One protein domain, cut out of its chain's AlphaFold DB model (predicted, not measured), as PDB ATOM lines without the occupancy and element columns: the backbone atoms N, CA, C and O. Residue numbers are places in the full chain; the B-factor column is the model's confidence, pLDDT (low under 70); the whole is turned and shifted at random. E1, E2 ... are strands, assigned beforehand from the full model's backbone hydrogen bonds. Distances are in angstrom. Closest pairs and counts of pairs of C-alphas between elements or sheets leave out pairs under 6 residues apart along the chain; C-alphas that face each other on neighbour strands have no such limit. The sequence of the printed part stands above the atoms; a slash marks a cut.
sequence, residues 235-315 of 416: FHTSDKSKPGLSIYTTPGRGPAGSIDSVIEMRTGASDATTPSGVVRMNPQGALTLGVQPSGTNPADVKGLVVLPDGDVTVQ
ATOM      1  N   PHE A 235     -29.289  85.356  26.607       91.19
ATOM      2  CA  PHE A 235     -28.802  86.414  25.732       91.19
ATOM      3  C   PHE A 235     -27.469  86.959  26.250       91.19
ATOM      4  O   PHE A 235     -27.333  87.243  27.440       91.19
ATOM      5  N   HIS A 236     -26.497  87.127  25.355       90.94
ATOM      6  CA  HIS A 236     -25.178  87.684  25.650       90.94
ATOM      7  C   HIS A 236     -24.798  88.716  24.582       90.94
ATOM      8  O   HIS A 236     -24.909  88.426  23.393       90.94
ATOM      9  N   THR A 237     -24.293  89.887  24.980       93.25
ATOM     10  CA  THR A 237     -23.743  90.875  24.025       93.25
ATOM     11  C   THR A 237     -22.276  90.616  23.671       93.25
ATOM     12  O   THR A 237     -21.736  91.239  22.763       93.25
ATOM     13  N   SER A 238     -21.604  89.743  24.423       88.62
ATOM     14  CA  SER A 238     -20.206  89.351  24.244       88.62
ATOM     15  C   SER A 238     -19.954  87.985  24.887       88.62
ATOM     16  O   SER A 238     -20.783  87.487  25.657       88.62
ATOM     17  N   ASP A 239     -18.795  87.388  24.605       84.31
ATOM     18  CA  ASP A 239     -18.357  86.155  25.265       84.31
ATOM     19  C   ASP A 239     -18.446  86.273  26.793       84.31
ATOM     20  O   ASP A 239     -18.216  87.343  27.364       84.31
ATOM     21  N   LYS A 240     -18.727  85.156  27.481       76.81
ATOM     22  CA  LYS A 240     -18.881  85.138  28.948       76.81
ATOM     23  C   LYS A 240     -17.670  85.678  29.714       76.81
ATOM     24  O   LYS A 240     -17.825  86.176  30.822       76.81
ATOM     25  N   SER A 241     -16.489  85.587  29.114       76.25
ATOM     26  CA  SER A 241     -15.219  86.049  29.666       76.25
ATOM     27  C   SER A 241     -14.891  87.509  29.331       76.25
ATOM     28  O   SER A 241     -13.821  87.987  29.686       76.25
ATOM     29  N   LYS A 242     -15.760  88.228  28.619       84.25
ATOM     30  CA  LYS A 242     -15.523  89.613  28.199       84.25
ATOM     31  C   LYS A 242     -16.531  90.570  28.844       84.25
ATOM     32  O   LYS A 242     -17.631  90.142  29.230       84.25
ATOM     33  N   PRO A 243     -16.200  91.875  28.902       87.88
ATOM     34  CA  PRO A 243     -17.154  92.894  29.310       87.88
ATOM     35  C   PRO A 243     -18.408  92.845  28.432       87.88
ATOM     36  O   PRO A 243     -18.313  92.641  27.217       87.88
ATOM     37  N   GLY A 244     -19.581  93.004  29.039       90.81
ATOM     38  CA  GLY A 244     -20.860  92.941  28.334       90.81
ATOM     39  C   GLY A 244     -22.054  92.645  29.235       90.81
ATOM     40  O   GLY A 244     -21.928  92.517  30.451       90.81
ATOM     41  N   LEU A 245     -23.221  92.530  28.607       92.75
ATOM     42  CA  LEU A 245     -24.500  92.239  29.241       92.75
ATOM     43  C   LEU A 245     -24.879  90.774  29.012       92.75
ATOM     44  O   LEU A 245     -24.699  90.233  27.916       92.75
ATOM     45  N   SER A 246     -25.425  90.138  30.043       92.00
ATOM     46  CA  SER A 246     -26.040  88.815  29.962       92.00
ATOM     47  C   SER A 246     -27.420  88.823  30.601       92.00
ATOM     48  O   SER A 246     -27.571  89.305  31.717       92.00
ATOM     49  N   ILE A 247     -28.413  88.271  29.906       93.94
ATOM     50  CA  ILE A 247     -29.778  88.097  30.414       93.94
ATOM     51  C   ILE A 247     -30.091  86.612  30.351       93.94
ATOM     52  O   ILE A 247     -30.013  86.012  29.277       93.94
ATOM     53  N   TYR A 248     -30.378  86.003  31.495       92.50
ATOM     54  CA  TYR A 248     -30.598  84.566  31.579       92.50
ATOM     55  C   TYR A 248     -31.443  84.181  32.784       92.50
ATOM     56  O   TYR A 248     -31.651  84.954  33.719       92.50
ATOM     57  N   THR A 249     -31.899  82.935  32.754       90.94
ATOM     58  CA  THR A 249     -32.479  82.254  33.903       90.94
ATOM     59  C   THR A 249     -31.507  81.206  34.432       90.94
ATOM     60  O   THR A 249     -30.725  80.623  33.678       90.94
ATOM     61  N   THR A 250     -31.509  80.982  35.743       88.62
ATOM     62  CA  THR A 250     -30.661  79.975  36.401       88.62
ATOM     63  C   THR A 250     -31.453  79.288  37.511       88.62
ATOM     64  O   THR A 250     -32.363  79.911  38.057       88.62
ATOM     65  N   PRO A 251     -31.151  78.028  37.877       86.50
ATOM     66  CA  PRO A 251     -31.764  77.405  39.043       86.50
ATOM     67  C   PRO A 251     -31.576  78.275  40.288       86.50
ATOM     68  O   PRO A 251     -30.451  78.677  40.600       86.50
ATOM     69  N   GLY A 252     -32.679  78.564  40.972       79.94
ATOM     70  CA  GLY A 252     -32.685  79.393  42.167       79.94
ATOM     71  C   GLY A 252     -32.595  78.611  43.464       79.94
ATOM     72  O   GLY A 252     -32.841  77.406  43.516       79.94
ATOM     73  N   ARG A 253     -32.237  79.313  44.545       74.06
ATOM     74  CA  ARG A 253     -32.259  78.749  45.902       74.06
ATOM     75  C   ARG A 253     -33.717  78.646  46.352       74.06
ATOM     76  O   ARG A 253     -34.267  79.612  46.861       74.06
ATOM     77  N   GLY A 254     -34.358  77.502  46.140       72.31
ATOM     78  CA  GLY A 254     -35.760  77.270  46.499       72.31
ATOM     79  C   GLY A 254     -36.197  75.819  46.274       72.31
ATOM     80  O   GLY A 254     -35.348  74.965  46.005       72.31
ATOM     81  N   PRO A 255     -37.506  75.520  46.386       75.75
ATOM     82  CA  PRO A 255     -38.068  74.219  46.018       75.75
ATOM     83  C   PRO A 255     -37.657  73.786  44.602       75.75
ATOM     84  O   PRO A 255     -37.364  74.629  43.751       75.75
ATOM     85  N   ALA A 256     -37.654  72.480  44.328       75.69
ATOM     86  CA  ALA A 256     -37.286  71.954  43.013       75.69
ATOM     87  C   ALA A 256     -38.087  72.637  41.884       75.69
ATOM     88  O   ALA A 256     -39.308  72.747  41.968       75.69
ATOM     89  N   GLY A 257     -37.390  73.111  40.846       77.75
ATOM     90  CA  GLY A 257     -37.985  73.885  39.747       77.75
ATOM     91  C   GLY A 257     -37.992  75.405  39.949       77.75
ATOM     92  O   GLY A 257     -38.441  76.130  39.069       77.75
ATOM     93  N   SER A 258     -37.467  75.903  41.069       85.44
ATOM     94  CA  SER A 258     -37.272  77.335  41.305       85.44
ATOM     95  C   SER A 258     -36.264  77.945  40.327       85.44
ATOM     96  O   SER A 258     -35.163  77.418  40.158       85.44
ATOM     97  N   ILE A 259     -36.614  79.081  39.724       89.25
ATOM     98  CA  ILE A 259     -35.797  79.783  38.727       89.25
ATOM     99  C   ILE A 259     -35.537  81.216  39.200       89.25
ATOM    100  O   ILE A 259     -36.471  81.926  39.563       89.25
ATOM    101  N   ASP A 260     -34.281  81.654  39.158       90.31
ATOM    102  CA  ASP A 260     -33.935  83.072  39.225       90.31
ATOM    103  C   ASP A 260     -33.949  83.689  37.826       90.31
ATOM    104  O   ASP A 260     -33.481  83.074  36.862       90.31
ATOM    105  N   SER A 261     -34.389  84.943  37.737       92.94
ATOM    106  CA  SER A 261     -34.174  85.788  36.555       92.94
ATOM    107  C   SER A 261     -33.018  86.741  36.819       92.94
ATOM    108  O   SER A 261     -33.027  87.445  37.830       92.94
ATOM    109  N   VAL A 262     -32.024  86.760  35.930       93.62
ATOM    110  CA  VAL A 262     -30.762  87.473  36.144       93.62
ATOM    111  C   VAL A 262     -30.433  88.362  34.950       93.62
ATOM    112  O   VAL A 262     -30.420  87.918  33.802       93.62
ATOM    113  N   ILE A 263     -30.103  89.617  35.250       94.88
ATOM    114  CA  ILE A 263     -29.415  90.538  34.352       94.88
ATOM    115  C   ILE A 263     -28.040  90.805  34.956       94.88
ATOM    116  O   ILE A 263     -27.927  91.370  36.042       94.88
ATOM    117  N   GLU A 264     -26.996  90.404  34.248       92.19
ATOM    118  CA  GLU A 264     -25.609  90.529  34.679       92.19
ATOM    119  C   GLU A 264     -24.842  91.472  33.750       92.19
ATOM    120  O   GLU A 264     -24.809  91.297  32.531       92.19
ATOM    121  N   MET A 265     -24.185  92.458  34.347       93.00
ATOM    122  CA  MET A 265     -23.322  93.434  33.699       93.00
ATOM    123  C   MET A 265     -21.876  93.152  34.099       93.00
ATOM    124  O   MET A 265     -21.468  93.380  35.240       93.00
ATOM    125  N   ARG A 266     -21.090  92.650  33.149       88.25
ATOM    126  CA  ARG A 266     -19.672  92.337  33.331       88.25
ATOM    127  C   ARG A 266     -18.814  93.505  32.868       88.25
ATOM    128  O   ARG A 266     -19.000  94.016  31.765       88.25
ATOM    129  N   THR A 267     -17.842  93.887  33.687       79.38
ATOM    130  CA  THR A 267     -16.934  95.017  33.431       79.38
ATOM    131  C   THR A 267     -15.497  94.580  33.123       79.38
ATOM    132  O   THR A 267     -14.710  95.395  32.648       79.38
ATOM    133  N   GLY A 268     -15.155  93.305  33.351       69.88
ATOM    134  CA  GLY A 268     -13.794  92.771  33.243       69.88
ATOM    135  C   GLY A 268     -13.528  91.860  32.039       69.88
ATOM    136  O   GLY A 268     -14.445  91.253  31.488       69.88
ATOM    137  N   ALA A 269     -12.253  91.777  31.643       60.31
ATOM    138  CA  ALA A 269     -11.719  90.765  30.724       60.31
ATOM    139  C   ALA A 269     -11.561  89.396  31.424       60.31
ATOM    140  O   ALA A 269     -11.802  89.298  32.624       60.31
ATOM    141  N   SER A 270     -11.133  88.364  30.687       56.41
ATOM    142  CA  SER A 270     -11.226  86.927  31.027       56.41
ATOM    143  C   SER A 270     -10.694  86.490  32.390       56.41
ATOM    144  O   SER A 270     -11.083  85.426  32.860       56.41
ATOM    145  N   ASP A 271      -9.879  87.320  33.035       55.59
ATOM    146  CA  ASP A 271      -9.147  87.007  34.264       55.59
ATOM    147  C   ASP A 271      -9.313  88.093  35.344       55.59
ATOM    148  O   ASP A 271      -8.577  88.145  36.330       55.59
ATOM    149  N   ALA A 272     -10.265  89.010  35.156       57.97
ATOM    150  CA  ALA A 272     -10.471  90.125  36.064       57.97
ATOM    151  C   ALA A 272     -11.315  89.709  37.283       57.97
ATOM    152  O   ALA A 272     -12.459  89.278  37.160       57.97
ATOM    153  N   THR A 273     -10.787  89.946  38.488       70.75
ATOM    154  CA  THR A 273     -11.500  89.860  39.783       70.75
ATOM    155  C   THR A 273     -12.511  90.996  39.986       70.75
ATOM    156  O   THR A 273     -12.979  91.267  41.093       70.75
ATOM    157  N   THR A 274     -12.847  91.707  38.912       79.94
ATOM    158  CA  THR A 274     -13.820  92.790  38.926       79.94
ATOM    159  C   THR A 274     -15.210  92.230  39.212       79.94
ATOM    160  O   THR A 274     -15.660  91.336  38.491       79.94
ATOM    161  N   PRO A 275     -15.907  92.749  40.233       84.31
ATOM    162  CA  PRO A 275     -17.285  92.370  40.498       84.31
ATOM    163  C   PRO A 275     -18.213  92.676  39.317       84.31
ATOM    164  O   PRO A 275     -18.022  93.674  38.615       84.31
ATOM    165  N   SER A 276     -19.243  91.852  39.123       88.31
ATOM    166  CA  SER A 276     -20.303  92.111  38.147       88.31
ATOM    167  C   SER A 276     -21.471  92.849  38.796       88.31
ATOM    168  O   SER A 276     -21.815  92.619  39.955       88.31
ATOM    169  N   GLY A 277     -22.080  93.774  38.055       92.31
ATOM    170  CA  GLY A 277     -23.353  94.371  38.446       92.31
ATOM    171  C   GLY A 277     -24.477  93.386  38.151       92.31
ATOM    172  O   GLY A 277     -24.515  92.821  37.061       92.31
ATOM    173  N   VAL A 278     -25.383  93.162  39.097       93.06
ATOM    174  CA  VAL A 278     -26.437  92.154  38.968       93.06
ATOM    175  C   VAL A 278     -27.784  92.735  39.376       93.06
ATOM    176  O   VAL A 278     -27.927  93.316  40.452       93.06
ATOM    177  N   VAL A 279     -28.783  92.525  38.521       95.50
ATOM    178  CA  VAL A 279     -30.201  92.619  38.870       95.50
ATOM    179  C   VAL A 279     -30.754  91.203  38.884       95.50
ATOM    180  O   VAL A 279     -30.640  90.482  37.893       95.50
ATOM    181  N   ARG A 280     -31.325  90.784  40.010       93.25
ATOM    182  CA  ARG A 280     -31.826  89.424  40.208       93.25
ATOM    183  C   ARG A 280     -33.223  89.452  40.797       93.25
ATOM    184  O   ARG A 280     -33.421  90.075  41.832       93.25
ATOM    185  N   MET A 281     -34.143  88.705  40.203       92.69
ATOM    186  CA  MET A 281     -35.393  88.311  40.851       92.69
ATOM    187  C   MET A 281     -35.256  86.870  41.328       92.69
ATOM    188  O   MET A 281     -34.996  85.986  40.506       92.69
ATOM    189  N   ASN A 282     -35.407  86.643  42.633       88.88
ATOM    190  CA  ASN A 282     -35.371  85.297  43.186       88.88
ATOM    191  C   ASN A 282     -36.754  84.606  43.122       88.88
ATOM    192  O   ASN A 282     -37.779  85.281  43.008       88.88
ATOM    193  N   PRO A 283     -36.810  83.268  43.224       88.25
ATOM    194  CA  PRO A 283     -38.061  82.508  43.215       88.25
ATOM    195  C   PRO A 283     -39.031  82.877  44.342       88.25
ATOM    196  O   PRO A 283     -40.225  82.615  44.237       88.25
ATOM    197  N   GLN A 284     -38.524  83.446  45.437       87.00
ATOM    198  CA  GLN A 284     -39.318  83.886  46.580       87.00
ATOM    199  C   GLN A 284     -39.928  85.282  46.380       87.00
ATOM    200  O   GLN A 284     -40.696  85.710  47.233       87.00
ATOM    201  N   GLY A 285     -39.618  85.975  45.278       88.25
ATOM    202  CA  GLY A 285     -40.142  87.304  44.948       88.25
ATOM    203  C   GLY A 285     -39.280  88.478  45.416       88.25
ATOM    204  O   GLY A 285     -39.718  89.619  45.315       88.25
ATOM    205  N   ALA A 286     -38.069  88.232  45.924       90.50
ATOM    206  CA  ALA A 286     -37.144  89.298  46.284       90.50
ATOM    207  C   ALA A 286     -36.371  89.792  45.052       90.50
ATOM    208  O   ALA A 286     -35.742  89.004  44.334       90.50
ATOM    209  N   LEU A 287     -36.383  91.109  44.848       93.88
ATOM    210  CA  LEU A 287     -35.642  91.799  43.801       93.88
ATOM    211  C   LEU A 287     -34.359  92.394  44.383       93.88
ATOM    212  O   LEU A 287     -34.403  93.319  45.192       93.88
ATOM    213  N   THR A 288     -33.212  91.916  43.919       93.62
ATOM    214  CA  THR A 288     -31.897  92.419  44.315       93.62
ATOM    215  C   THR A 288     -31.275  93.236  43.192       93.62
ATOM    216  O   THR A 288     -31.134  92.752  42.070       93.62
ATOM    217  N   LEU A 289     -30.833  94.451  43.514       94.81
ATOM    218  CA  LEU A 289     -29.981  95.290  42.679       94.81
ATOM    219  C   LEU A 289     -28.655  95.476  43.403       94.81
ATOM    220  O   LEU A 289     -28.594  96.098  44.467       94.81
ATOM    221  N   GLY A 290     -27.579  94.939  42.848       93.19
ATOM    222  CA  GLY A 290     -26.318  94.966  43.561       93.19
ATOM    223  C   GLY A 290     -25.129  94.528  42.745       93.19
ATOM    224  O   GLY A 290     -25.117  94.568  41.517       93.19
ATOM    225  N   VAL A 291     -24.101  94.139  43.478       90.88
ATOM    226  CA  VAL A 291     -22.818  93.733  42.939       90.88
ATOM    227  C   VAL A 291     -22.526  92.322  43.427       90.88
ATOM    228  O   VAL A 291     -22.638  92.031  44.620       90.88
ATOM    229  N   GLN A 292     -22.148  91.449  42.502       88.25
ATOM    230  CA  GLN A 292     -21.680  90.106  42.796       88.25
ATOM    231  C   GLN A 292     -20.143  90.110  42.824       88.25
ATOM    232  O   GLN A 292     -19.508  90.349  41.792       88.25
ATOM    233  N   PRO A 293     -19.509  89.865  43.984       82.81
ATOM    234  CA  PRO A 293     -18.055  89.790  44.067       82.81
ATOM    235  C   PRO A 293     -17.495  88.610  43.260       82.81
ATOM    236  O   PRO A 293     -18.082  87.524  43.234       82.81
ATOM    237  N   SER A 294     -16.323  88.787  42.649       78.44
ATOM    238  CA  SER A 294     -15.660  87.710  41.905       78.44
ATOM    239  C   SER A 294     -15.384  86.496  42.798       78.44
ATOM    240  O   SER A 294     -14.915  86.657  43.927       78.44
ATOM    241  N   GLY A 295     -15.627  85.286  42.290       73.44
ATOM    242  CA  GLY A 295     -15.336  84.039  43.010       73.44
ATOM    243  C   GLY A 295     -16.303  83.708  44.153       73.44
ATOM    244  O   GLY A 295     -16.082  82.735  44.869       73.44
ATOM    245  N   THR A 296     -17.374  84.487  44.329       76.62
ATOM    246  CA  THR A 296     -18.463  84.150  45.257       76.62
ATOM    247  C   THR A 296     -19.555  83.346  44.563       76.62
ATOM    248  O   THR A 296     -19.605  83.263  43.332       76.62
ATOM    249  N   ASN A 297     -20.431  82.724  45.355       78.75
ATOM    250  CA  ASN A 297     -21.584  82.026  44.808       78.75
ATOM    251  C   ASN A 297     -22.441  83.022  44.000       78.75
ATOM    252  O   ASN A 297     -22.716  84.110  44.505       78.75
ATOM    253  N   PRO A 298     -22.921  82.662  42.795       75.06
ATOM    254  CA  PRO A 298     -23.823  83.503  42.011       75.06
ATOM    255  C   PRO A 298     -25.058  84.008  42.750       75.06
ATOM    256  O   PRO A 298     -25.638  85.009  42.351       75.06
ATOM    257  N   ALA A 299     -25.486  83.334  43.818       74.88
ATOM    258  CA  ALA A 299     -26.575  83.765  44.692       74.88
ATOM    259  C   ALA A 299     -26.238  84.931  45.634       74.88
ATOM    260  O   ALA A 299     -27.151  85.595  46.120       74.88
ATOM    261  N   ASP A 300     -24.962  85.200  45.884       82.06
ATOM    262  CA  ASP A 300     -24.524  86.102  46.945       82.06
ATOM    263  C   ASP A 300     -24.305  87.526  46.396       82.06
ATOM    264  O   ASP A 300     -23.204  88.083  46.420       82.06
ATOM    265  N   VAL A 301     -25.381  88.123  45.877       86.81
ATOM    266  CA  VAL A 301     -25.398  89.512  45.393       86.81
ATOM    267  C   VAL A 301     -25.604  90.453  46.574       86.81
ATOM    268  O   VAL A 301     -26.590  90.330  47.295       86.81
ATOM    269  N   LYS A 302     -24.699  91.420  46.753       88.31
ATOM    270  CA  LYS A 302     -24.795  92.431  47.816       88.31
ATOM    271  C   LYS A 302     -25.273  93.752  47.240       88.31
ATOM    272  O   LYS A 302     -24.677  94.263  46.291       88.31
ATOM    273  N   GLY A 303     -26.316  94.328  47.822       91.19
ATOM    274  CA  GLY A 303     -26.829  95.621  47.384       91.19
ATOM    275  C   GLY A 303     -28.159  95.976  48.024       91.19
ATOM    276  O   GLY A 303     -28.394  95.676  49.192       91.19
ATOM    277  N   LEU A 304     -29.009  96.639  47.250       94.44
ATOM    278  CA  LEU A 304     -30.374  96.965  47.630       94.44
ATOM    279  C   LEU A 304     -31.276  95.776  47.296       94.44
ATOM    280  O   LEU A 304     -31.268  95.290  46.166       94.44
ATOM    281  N   VAL A 305     -32.043  95.312  48.274       93.38
ATOM    282  CA  VAL A 305     -32.970  94.189  48.131       93.38
ATOM    283  C   VAL A 305     -34.363  94.664  48.504       93.38
ATOM    284  O   VAL A 305     -34.572  95.130  49.622       93.38
ATOM    285  N   VAL A 306     -35.301  94.522  47.577       94.69
ATOM    286  CA  VAL A 306     -36.733  94.647  47.838       94.69
ATOM    287  C   VAL A 306     -37.252  93.252  48.157       94.69
ATOM    288  O   VAL A 306     -37.120  92.338  47.342       94.69
ATOM    289  N   LEU A 307     -37.775  93.075  49.361       92.44
ATOM    290  CA  LEU A 307     -38.351  91.830  49.842       92.44
ATOM    291  C   LEU A 307     -39.778  91.640  49.290       92.44
ATOM    292  O   LEU A 307     -40.386  92.597  48.807       92.44
ATOM    293  N   PRO A 308     -40.329  90.414  49.330       88.88
ATOM    294  CA  PRO A 308     -41.648  90.118  48.756       88.88
ATOM    295  C   PRO A 308     -42.812  90.874  49.415       88.88
ATOM    296  O   PRO A 308     -43.860  91.051  48.802       88.88
ATOM    297  N   ASP A 309     -42.636  91.310  50.661       91.50
ATOM    298  CA  ASP A 309     -43.561  92.156  51.423       91.50
ATOM    299  C   ASP A 309     -43.443  93.654  51.080       91.50
ATOM    300  O   ASP A 309     -44.263  94.454  51.525       91.50
ATOM    301  N   GLY A 310     -42.473  94.029  50.240       88.50
ATOM    302  CA  GLY A 310     -42.197  95.404  49.835       88.50
ATOM    303  C   GLY A 310     -41.141  96.105  50.690       88.50
ATOM    304  O   GLY A 310     -40.760  97.231  50.355       88.50
ATOM    305  N   ASP A 311     -40.628  95.457  51.739       88.12
ATOM    306  CA  ASP A 311     -39.580  96.029  52.577       88.12
ATOM    307  C   ASP A 311     -38.273  96.178  51.797       88.12
ATOM    308  O   ASP A 311     -37.888  95.328  50.991       88.12
ATOM    309  N   VAL A 312     -37.550  97.269  52.048       90.69
ATOM    310  CA  VAL A 312     -36.272  97.545  51.385       90.69
ATOM    311  C   VAL A 312     -35.138  97.398  52.382       90.69
ATOM    312  O   VAL A 312     -35.058  98.115  53.376       90.69
ATOM    313  N   THR A 313     -34.209  96.500  52.076       89.81
ATOM    314  CA  THR A 313     -32.991  96.298  52.859       89.81
ATOM    315  C   THR A 313     -31.765  96.681  52.041       89.81
ATOM    316  O   THR A 313     -31.689  96.442  50.837       89.81
ATOM    317  N   VAL A 314     -30.777  97.297  52.694       91.12
ATOM    318  CA  VAL A 314     -29.481  97.605  52.084       91.12
ATOM    319  C   VAL A 314     -28.427  96.736  52.747       91.12
ATOM    320  O   VAL A 314     -28.136  96.872  53.934       91.12
ATOM    321  N   GLN A 315     -27.836  95.837  51.972       87.69
ATOM    322  CA  GLN A 315     -26.782  94.951  52.437       87.69
ATOM    323  C   GLN A 315     -25.425  95.649  52.309       87.69
ATOM    324  O   GLN A 315     -24.835  95.713  51.231       87.69
TER     325      GLN A 315
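What this domain is: This is residues 235 to 315 of the 416 residues of an uncharacterized protein of Rothia sp. HMSC066H02 (UniProt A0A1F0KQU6). One twisted sheet of six strands makes the body, a single layer in which the chain folds back again and again, each strand laid beside the one before; the loop of residues 293 to 301 reaches over one face. At the E1 edge, residues 235 to 236 add a short antiparallel pairing with residues 246 to 247 of E1. The printed part has 81 residues, with no named helix and six named strands, E1 to E6 along the chain; the sheet's order is E1 - E2 - E3 - E4 - E5 - E6, all antiparallel. The class is all strand, though under half of the residues, 36 of 81, are in named strands. The whole is compact, with a radius of gyration of the C-alphas of 12.9 A and spans of 38 by 28 by 20 A.

How they stand to each other: Begin at E1, residues 244 to 251, an edge strand that bends by 51 degrees at residue 247. Its antiparallel neighbour is E2, residues 259 to 266, at 160 degrees between directions; look for N 246 and O 264, 2.8 A apart. Next comes E3, residues 276 to 281, at 158 degrees to E2, with N 263 and O 279 at 2.8 A. E4, residues 287 to 292, forms a hairpin with E3, where N 278 and O 290 are 2.8 A apart. E5, residues 302 to 306, stands at 175 degrees to E4, with N 289 and O 304 at 2.8 A. The other edge strand is E6, residues 312 to 314, in a hairpin with E5; N 305 and O 313 are 2.8 A apart. These six strands form a meander, each the antiparallel neighbour of the one before. E1 and E6 are apart.

Where its parts are: Find C-alpha 244 at (-20.860, 92.941, 28.334); from there E1 runs 21.8 A to C-alpha 251 at (-31.764, 77.405, 39.043). E2 returns over 21.1 A. E3 then covers 15.8 A, E4 14.1 A and E5 12.1 A. E6, of three residues, ends at C-alpha 314, (-29.481, 97.605, 52.084).

The domain as a whole: The two C-alphas farthest apart are those of Asp 271 and Asp 309, at 38.8 A. The printed part has no cut. Its links from E3 to E4 and from E5 to E6 are tight, the other three are short, and there is no long link. The mean pLDDT of the printed part is 85.5; look at residues 268 to 272, between E2 and E3, for the model's low confidence, under 70.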